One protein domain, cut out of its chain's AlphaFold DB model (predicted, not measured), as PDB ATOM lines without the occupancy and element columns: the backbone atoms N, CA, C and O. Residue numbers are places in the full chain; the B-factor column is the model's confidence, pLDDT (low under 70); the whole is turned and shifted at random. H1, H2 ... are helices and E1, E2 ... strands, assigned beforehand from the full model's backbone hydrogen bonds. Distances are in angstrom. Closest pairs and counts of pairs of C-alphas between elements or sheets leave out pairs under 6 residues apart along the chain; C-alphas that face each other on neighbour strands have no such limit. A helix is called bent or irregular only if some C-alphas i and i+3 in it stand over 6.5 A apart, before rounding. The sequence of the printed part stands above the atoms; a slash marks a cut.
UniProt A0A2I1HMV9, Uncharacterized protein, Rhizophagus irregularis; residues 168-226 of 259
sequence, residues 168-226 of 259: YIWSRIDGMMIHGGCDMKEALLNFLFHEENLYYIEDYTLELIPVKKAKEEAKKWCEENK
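What this domain is: This is residues 168 to 226 of the 259 residues of an uncharacterized protein of Rhizophagus irregularis (UniProt A0A2I1HMV9). A small twisted sheet of four strands, made of two hairpins side by side, E1 with E2 and E3 with E4, has a short helix, H1, over its strand E2, while a longer helix, H2, leaves the end of E4 and sticks out as a free arm with residues 215 to 226. The arm makes much of the length: the C-alphas span 40 by 26 by 20 A, only just elongated, and the body without residues 215 to 226 spans 28 by 20 by 19 A. The printed part has 59 residues with two named helices and four named strands, in the order E1, E2, H1, E3, E4, H2, and its class is mixed, helices and strands. The sheet runs E1, E2, E3, E4, all antiparallel. The whole is only just compact, close to loose, with a radius of gyration of the C-alphas of 12.4 A.

Where its parts are: In the sheet, E1 is residues 168 to 170, 6.4 A from first to last C-alpha, and begins at C-alpha 168 at (44.010, 27.516, -5.249). E2, residues 177 to 181, is the longest strand, 12.5 A. E3 is residues 199 to 201, 6.3 A, and E4 is residues 208 to 210, 6.4 A. H1, residues 184 to 192, measures 12.0 A. H2, residues 211 to 225, measures 21.0 A, from C-alpha 211 at (31.251, 23.560, -4.875) to C-alpha 225 at (21.000, 6.570, -11.834).

How they stand to each other: E1 and E4 are the edge strands, and from edge to edge the strands' lines turn by 106 degrees. In the hairpin E1 and E2, at 149 degrees, N 169 and O 178 are within hydrogen-bond range at 2.8 A. E2 and E3 are antiparallel at 137 degrees, with N 179 and O 199 at 2.8 A. In the hairpin E3 and E4, at 142 degrees, N 200 and O 209 are at 2.8 A. H1 is on the sheet, over E2, at a height over the sheet of 6.4 A, and its line stands up from the sheet at 44 degrees; the closest C-alphas of E2 and H1 are those of Gly 180 and Ala 187, 4.2 A apart. H2 is on the sheet with its residues 211 to 214; the closest C-alphas of E3 and H2 are those of Tyr 199 and Val 211, 5.1 A apart. H1 and H2 are apart. In H1 and H2 every O i to N i+4 pair is within hydrogen-bond range.

The domain as a whole: The two C-alphas farthest apart are those of Asp 183 and Lys 226, 40.3 A. The printed part has no cut. The links E2 to H1 and E4 to H2 are tight, the other three are short, and no link is long. The mean pLDDT of the printed part is 87.5, and no printed residue is under 70.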
ATOM      1  N   TYR A 168      44.661  28.676  -4.649       86.38
ATOM      2  CA  TYR A 168      44.010  27.516  -5.249       86.38
ATOM      3  C   TYR A 168      44.331  26.242  -4.458       86.38
ATOM      4  O   TYR A 168      45.471  26.013  -4.054       86.38
ATOM      5  N   ILE A 169      43.323  25.397  -4.259       86.31
ATOM      6  CA  ILE A 169      43.424  24.099  -3.589       86.31
ATOM      7  C   ILE A 169      43.262  23.017  -4.658       86.31
ATOM      8  O   ILE A 169      42.201  22.899  -5.267       86.31
ATOM      9  N   TRP A 170      44.309  22.223  -4.900       85.25
ATOM     10  CA  TRP A 170      44.268  21.122  -5.867       85.25
ATOM     11  C   TRP A 170      44.015  19.779  -5.176       85.25
ATOM     12  O   TRP A 170      44.784  19.350  -4.311       85.25
ATOM     13  N   SER A 171      42.943  19.095  -5.572       79.62
ATOM     14  CA  SER A 171      42.582  17.778  -5.056       79.62
ATOM     15  C   SER A 171      43.166  16.669  -5.933       79.62
ATOM     16  O   SER A 171      42.834  16.512  -7.104       79.62
ATOM     17  N   ARG A 172      44.018  15.827  -5.340       78.19
ATOM     18  CA  ARG A 172      44.636  14.675  -6.027       78.19
ATOM     19  C   ARG A 172      43.708  13.464  -6.203       78.19
ATOM     20  O   ARG A 172      44.143  12.468  -6.773       78.19
ATOM     21  N   ILE A 173      42.485  13.506  -5.669       72.69
ATOM     22  CA  ILE A 173      41.551  12.363  -5.670       72.69
ATOM     23  C   ILE A 173      40.688  12.367  -6.938       72.69
ATOM     24  O   ILE A 173      40.565  11.347  -7.610       72.69
ATOM     25  N   ASP A 174      40.117  13.523  -7.258       75.38
ATOM     26  CA  ASP A 174      39.289  13.798  -8.438       75.38
ATOM     27  C   ASP A 174      40.054  14.576  -9.527       75.38
ATOM     28  O   ASP A 174      39.620  14.598 -10.675       75.38
ATOM     29  N   GLY A 175      41.214  15.153  -9.193       77.69
ATOM     30  CA  GLY A 175      42.042  15.969 -10.085       77.69
ATOM     31  C   GLY A 175      41.674  17.454 -10.090       77.69
ATOM     32  O   GLY A 175      42.382  18.230 -10.725       77.69
ATOM     33  N   MET A 176      40.613  17.844  -9.378       83.00
ATOM     34  CA  MET A 176      39.959  19.147  -9.511       83.00
ATOM     35  C   MET A 176      40.740  20.278  -8.834       83.00
ATOM     36  O   MET A 176      41.287  20.113  -7.738       83.00
ATOM     37  N   MET A 177      40.725  21.463  -9.447       89.38
ATOM     38  CA  MET A 177      41.137  22.712  -8.803       89.38
ATOM     39  C   MET A 177      39.939  23.419  -8.159       89.38
ATOM     40  O   MET A 177      38.856  23.494  -8.735       89.38
ATOM     41  N   ILE A 178      40.152  23.963  -6.960       90.56
ATOM     42  CA  ILE A 178      39.188  24.774  -6.212       90.56
ATOM     43  C   ILE A 178      39.806  26.153  -5.955       90.56
ATOM     44  O   ILE A 178      40.904  26.248  -5.409       90.56
ATOM     45  N   HIS A 179      39.098  27.226  -6.296       90.62
ATOM     46  CA  HIS A 179      39.399  28.576  -5.826       90.62
ATOM     47  C   HIS A 179      39.031  28.691  -4.339       90.62
ATOM     48  O   HIS A 179      37.861  28.544  -3.974       90.62
ATOM     49  N   GLY A 180      40.027  28.939  -3.484       85.44
ATOM     50  CA  GLY A 180      39.853  29.044  -2.034       85.44
ATOM     51  C   GLY A 180      39.541  30.464  -1.556       85.44
ATOM     52  O   GLY A 180      38.632  30.647  -0.752       85.44
ATOM     53  N   GLY A 181      40.282  31.463  -2.037       89.25
ATOM     54  CA  GLY A 181      40.164  32.863  -1.607       89.25
ATOM     55  C   GLY A 181      41.325  33.729  -2.101       89.25
ATOM     56  O   GLY A 181      42.272  33.215  -2.693       89.25
ATOM     57  N   CYS A 182      41.260  35.031  -1.838       87.38
ATOM     58  CA  CYS A 182      42.252  36.044  -2.214       87.38
ATOM     59  C   CYS A 182      43.450  36.127  -1.247       87.38
ATOM     60  O   CYS A 182      44.437  36.792  -1.554       87.38
ATOM     61  N   ASP A 183      43.376  35.459  -0.091       85.06
ATOM     62  CA  ASP A 183      44.516  35.194   0.789       85.06
ATOM     63  C   ASP A 183      44.375  33.831   1.506       85.06
ATOM     64  O   ASP A 183      43.349  33.150   1.416       85.06
ATOM     65  N   MET A 184      45.420  33.402   2.225       82.81
ATOM     66  CA  MET A 184      45.447  32.094   2.897       82.81
ATOM     67  C   MET A 184      44.512  31.990   4.113       82.81
ATOM     68  O   MET A 184      44.030  30.897   4.409       82.81
ATOM     69  N   LYS A 185      44.212  33.095   4.804       84.88
ATOM     70  CA  LYS A 185      43.234  33.122   5.899       84.88
ATOM     71  C   LYS A 185      41.818  32.997   5.342       84.88
ATOM     72  O   LYS A 185      41.045  32.201   5.870       84.88
ATOM     73  N   GLU A 186      41.491  33.730   4.281       86.69
ATOM     74  CA  GLU A 186      40.212  33.593   3.578       86.69
ATOM     75  C   GLU A 186      40.038  32.167   3.039       86.69
ATOM     76  O   GLU A 186      39.028  31.527   3.323       86.69
ATOM     77  N   ALA A 187      41.047  31.620   2.355       87.94
ATOM     78  CA  ALA A 187      40.986  30.266   1.810       87.94
ATOM     79  C   ALA A 187      40.794  29.182   2.886       87.94
ATOM     80  O   ALA A 187      40.041  28.232   2.668       87.94
ATOM     81  N   LEU A 188      41.418  29.326   4.061       87.38
ATOM     82  CA  LEU A 188      41.215  28.410   5.190       87.38
ATOM     83  C   LEU A 188      39.826  28.572   5.831       87.38
ATOM     84  O   LEU A 188      39.207  27.569   6.181       87.38
ATOM     85  N   LEU A 189      39.303  29.797   5.952       88.81
ATOM     86  CA  LEU A 189      37.940  30.036   6.451       88.81
ATOM     87  C   LEU A 189      36.877  29.489   5.486       88.81
ATOM     88  O   LEU A 189      35.928  28.842   5.928       88.81
ATOM     89  N   ASN A 190      37.066  29.671   4.179       92.94
ATOM     90  CA  ASN A 190      36.187  29.119   3.152       92.94
ATOM     91  C   ASN A 190      36.255  27.585   3.112       92.94
ATOM     92  O   ASN A 190      35.220  26.927   3.060       92.94
ATOM     93  N   PHE A 191      37.446  26.991   3.237       87.56
ATOM     94  CA  PHE A 191      37.594  25.533   3.270       87.56
ATOM     95  C   PHE A 191      36.992  24.874   4.523       87.56
ATOM     96  O   PHE A 191      36.458  23.769   4.435       87.56
ATOM     97  N   LEU A 192      37.083  25.524   5.690       90.12
ATOM     98  CA  LEU A 192      36.647  24.946   6.968       90.12
ATOM     99  C   LEU A 192      35.195  25.280   7.349       90.12
ATOM    100  O   LEU A 192      34.564  24.477   8.038       90.12
ATOM    101  N   PHE A 193      34.673  26.445   6.944       91.69
ATOM    102  CA  PHE A 193      33.395  26.972   7.447       91.69
ATOM    103  C   PHE A 193      32.447  27.508   6.367       91.69
ATOM    104  O   PHE A 193      31.238  27.422   6.569       91.69
ATOM    105  N   HIS A 194      32.962  28.018   5.242       89.94
ATOM    106  CA  HIS A 194      32.154  28.651   4.187       89.94
ATOM    107  C   HIS A 194      32.305  27.950   2.833       89.94
ATOM    108  O   HIS A 194      32.840  28.507   1.872       89.94
ATOM    109  N   GLU A 195      31.796  26.717   2.742       88.50
ATOM    110  CA  GLU A 195      31.794  25.935   1.497       88.50
ATOM    111  C   GLU A 195      31.030  26.655   0.364       88.50
ATOM    112  O   GLU A 195      31.338  26.480  -0.813       88.50
ATOM    113  N   GLU A 196      30.066  27.510   0.712       91.44
ATOM    114  CA  GLU A 196      29.358  28.411  -0.201       91.44
ATOM    115  C   GLU A 196      30.261  29.405  -0.954       91.44
ATOM    116  O   GLU A 196      29.874  29.858  -2.031       91.44
ATOM    117  N   ASN A 197      31.454  29.705  -0.432       92.44
ATOM    118  CA  ASN A 197      32.437  30.598  -1.051       92.44
ATOM    119  C   ASN A 197      33.471  29.851  -1.913       92.44
ATOM    120  O   ASN A 197      34.298  30.489  -2.565       92.44
ATOM    121  N   LEU A 198      33.456  28.513  -1.917       92.44
ATOM    122  CA  LEU A 198      34.371  27.700  -2.715       92.44
ATOM    123  C   LEU A 198      33.805  27.457  -4.116       92.44
ATOM    124  O   LEU A 198      32.641  27.083  -4.284       92.44
ATOM    125  N   TYR A 199      34.671  27.563  -5.122       93.31
ATOM    126  CA  TYR A 199      34.329  27.301  -6.519       93.31
ATOM    127  C   TYR A 199      35.303  26.281  -7.099       93.31
ATOM    128  O   TYR A 199      36.512  26.483  -7.028       93.31
ATOM    129  N   TYR A 200      34.793  25.204  -7.692       91.94
ATOM    130  CA  TYR A 200      35.570  24.409  -8.638       91.94
ATOM    131  C   TYR A 200      35.886  25.257  -9.871       91.94
ATOM    132  O   TYR A 200      35.089  26.111 -10.260       91.94
ATOM    133  N   ILE A 201      37.030  24.991 -10.488       89.06
ATOM    134  CA  ILE A 201      37.435  25.581 -11.763       89.06
ATOM    135  C   ILE A 201      37.311  24.483 -12.811       89.06
ATOM    136  O   ILE A 201      37.893  23.414 -12.638       89.06
ATOM    137  N   GLU A 202      36.548  24.715 -13.875       87.06
ATOM    138  CA  GLU A 202      36.498  23.777 -14.997       87.06
ATOM    139  C   GLU A 202      37.731  23.960 -15.898       87.06
ATOM    140  O   GLU A 202      37.896  25.002 -16.531       87.06
ATOM    141  N   ASP A 203      38.579  22.928 -15.984       79.62
ATOM    142  CA  ASP A 203      39.887  22.939 -16.669       79.62
ATOM    143  C   ASP A 203      39.866  23.493 -18.113       79.62
ATOM    144  O   ASP A 203      40.872  24.016 -18.594       79.62
ATOM    145  N   TYR A 204      38.737  23.366 -18.821       78.94
ATOM    146  CA  TYR A 204      38.595  23.746 -20.234       78.94
ATOM    147  C   TYR A 204      38.056  25.161 -20.465       78.94
ATOM    148  O   TYR A 204      38.400  25.788 -21.467       78.94
ATOM    149  N   THR A 205      37.179  25.643 -19.585       87.44
ATOM    150  CA  THR A 205      36.446  26.914 -19.742       87.44
ATOM    151  C   THR A 205      36.941  27.991 -18.780       87.44
ATOM    152  O   THR A 205      36.722  29.178 -19.019       87.44
ATOM    153  N   LEU A 206      37.623  27.575 -17.704       82.44
ATOM    154  CA  LEU A 206      37.941  28.362 -16.514       82.44
ATOM    155  C   LEU A 206      36.694  28.915 -15.795       82.44
ATOM    156  O   LEU A 206      36.801  29.853 -15.003       82.44
ATOM    157  N   GLU A 207      35.510  28.334 -16.033       89.12
ATOM    158  CA  GLU A 207      34.289  28.715 -15.324       89.12
ATOM    159  C   GLU A 207      34.350  28.319 -13.843       89.12
ATOM    160  O   GLU A 207      34.778  27.222 -13.473       89.12
ATOM    161  N   LEU A 208      33.889  29.236 -12.986       90.62
ATOM    162  CA  LEU A 208      33.814  29.054 -11.541       90.62
ATOM    163  C   LEU A 208      32.476  28.409 -11.161       90.62
ATOM    164  O   LEU A 208      31.440  29.074 -11.085       90.62
ATOM    165  N   ILE A 209      32.498  27.108 -10.887       91.50
ATOM    166  CA  ILE A 209      31.322  26.314 -10.516       91.50
ATOM    167  C   ILE A 209      31.256  26.217  -8.982       91.50
ATOM    168  O   ILE A 209      32.122  25.572  -8.391       91.50
ATOM    169  N   PRO A 210      30.243  26.788  -8.296       93.88
ATOM    170  CA  PRO A 210      30.148  26.708  -6.837       93.88
ATOM    171  C   PRO A 210      30.187  25.254  -6.347       93.88
ATOM    172  O   PRO A 210      29.396  24.427  -6.814       93.88
ATOM    173  N   VAL A 211      31.052  24.936  -5.378       89.94
ATOM    174  CA  VAL A 211      31.251  23.560  -4.875       89.94
ATOM    175  C   VAL A 211      29.929  22.946  -4.406       89.94
ATOM    176  O   VAL A 211      29.613  21.798  -4.728       89.94
ATOM    177  N   LYS A 212      29.097  23.750  -3.734       91.31
ATOM    178  CA  LYS A 212      27.742  23.371  -3.319       91.31
ATOM    179  C   LYS A 212      26.841  22.970  -4.498       91.31
ATOM    180  O   LYS A 212      26.183  21.933  -4.420       91.31
ATOM    181  N   LYS A 213      26.842  23.741  -5.596       93.19
ATOM    182  CA  LYS A 213      26.052  23.453  -6.810       93.19
ATOM    183  C   LYS A 213      26.495  22.126  -7.429       93.19
ATOM    184  O   LYS A 213      25.659  21.255  -7.652       93.19
ATOM    185  N   ALA A 214      27.803  21.936  -7.616       89.12
ATOM    186  CA  ALA A 214      28.357  20.694  -8.156       89.12
ATOM    187  C   ALA A 214      27.981  19.469  -7.297       89.12
ATOM    188  O   ALA A 214      27.595  18.427  -7.827       89.12
ATOM    189  N   LYS A 215      28.003  19.595  -5.961       90.19
ATOM    190  CA  LYS A 215      27.549  18.533  -5.045       90.19
ATOM    191  C   LYS A 215      26.043  18.269  -5.116       90.19
ATOM    192  O   LYS A 215      25.630  17.129  -4.913       90.19
ATOM    193  N   GLU A 216      25.213  19.279  -5.357       93.38
ATOM    194  CA  GLU A 216      23.762  19.117  -5.533       93.38
ATOM    195  C   GLU A 216      23.428  18.436  -6.873       93.38
ATOM    196  O   GLU A 216      22.634  17.493  -6.899       93.38
ATOM    197  N   GLU A 217      24.108  18.813  -7.959       91.19
ATOM    198  CA  GLU A 217      23.986  18.171  -9.276       91.19
ATOM    199  C   GLU A 217      24.493  16.718  -9.255       91.19
ATOM    200  O   GLU A 217      23.791  15.819  -9.724       91.19
ATOM    201  N   ALA A 218      25.636  16.446  -8.615       88.06
ATOM    202  CA  ALA A 218      26.158  15.090  -8.440       88.06
ATOM    203  C   ALA A 218      25.223  14.195  -7.603       88.06
ATOM    204  O   ALA A 218      25.001  13.034  -7.951       88.06
ATOM    205  N   LYS A 219      24.619  14.726  -6.525       91.88
ATOM    206  CA  LYS A 219      23.589  14.006  -5.750       91.88
ATOM    207  C   LYS A 219      22.386  13.662  -6.623       91.88
ATOM    208  O   LYS A 219      21.968  12.508  -6.633       91.88
ATOM    209  N   LYS A 220      21.858  14.634  -7.376       93.69
ATOM    210  CA  LYS A 220      20.719  14.427  -8.281       93.69
ATOM    211  C   LYS A 220      21.020  13.347  -9.325       93.69
ATOM    212  O   LYS A 220      20.236  12.411  -9.461       93.69
ATOM    213  N   TRP A 221      22.173  13.428  -9.993       90.62
ATOM    214  CA  TRP A 221      22.600  12.429 -10.976       90.62
ATOM    215  C   TRP A 221      22.701  11.023 -10.366       90.62
ATOM    216  O   TRP A 221      22.245  10.052 -10.974       90.62
ATOM    217  N   CYS A 222      23.236  10.911  -9.145       86.31
ATOM    218  CA  CYS A 222      23.277   9.650  -8.407       86.31
ATOM    219  C   CYS A 222      21.873   9.108  -8.105       86.31
ATOM    220  O   CYS A 222      21.634   7.930  -8.355       86.31
ATOM    221  N   GLU A 223      20.941   9.928  -7.601       90.50
ATOM    222  CA  GLU A 223      19.548   9.515  -7.356       90.50
ATOM    223  C   GLU A 223      18.871   8.995  -8.634       90.50
ATOM    224  O   GLU A 223      18.290   7.909  -8.625       90.50
ATOM    225  N   GLU A 224      19.007   9.724  -9.746       89.38
ATOM    226  CA  GLU A 224      18.431   9.364 -11.049       89.38
ATOM    227  C   GLU A 224      19.021   8.053 -11.609       89.38
ATOM    228  O   GLU A 224      18.300   7.266 -12.226       89.38
ATOM    229  N   ASN A 225      20.300   7.761 -11.335       83.50
ATOM    230  CA  ASN A 225      21.000   6.570 -11.834       83.50
ATOM    231  C   ASN A 225      21.090   5.396 -10.837       83.50
ATOM    232  O   ASN A 225      21.695   4.364 -11.150       83.50
ATOM    233  N   LYS A 226      20.442   5.469  -9.663       78.50
ATOM    234  CA  LYS A 226      20.401   4.356  -8.681       78.50
ATOM    235  C   LYS A 226      19.904   3.034  -9.271       78.50
ATOM    236  O   LYS A 226      20.368   1.973  -8.862       78.50
TER     237      LYS A 226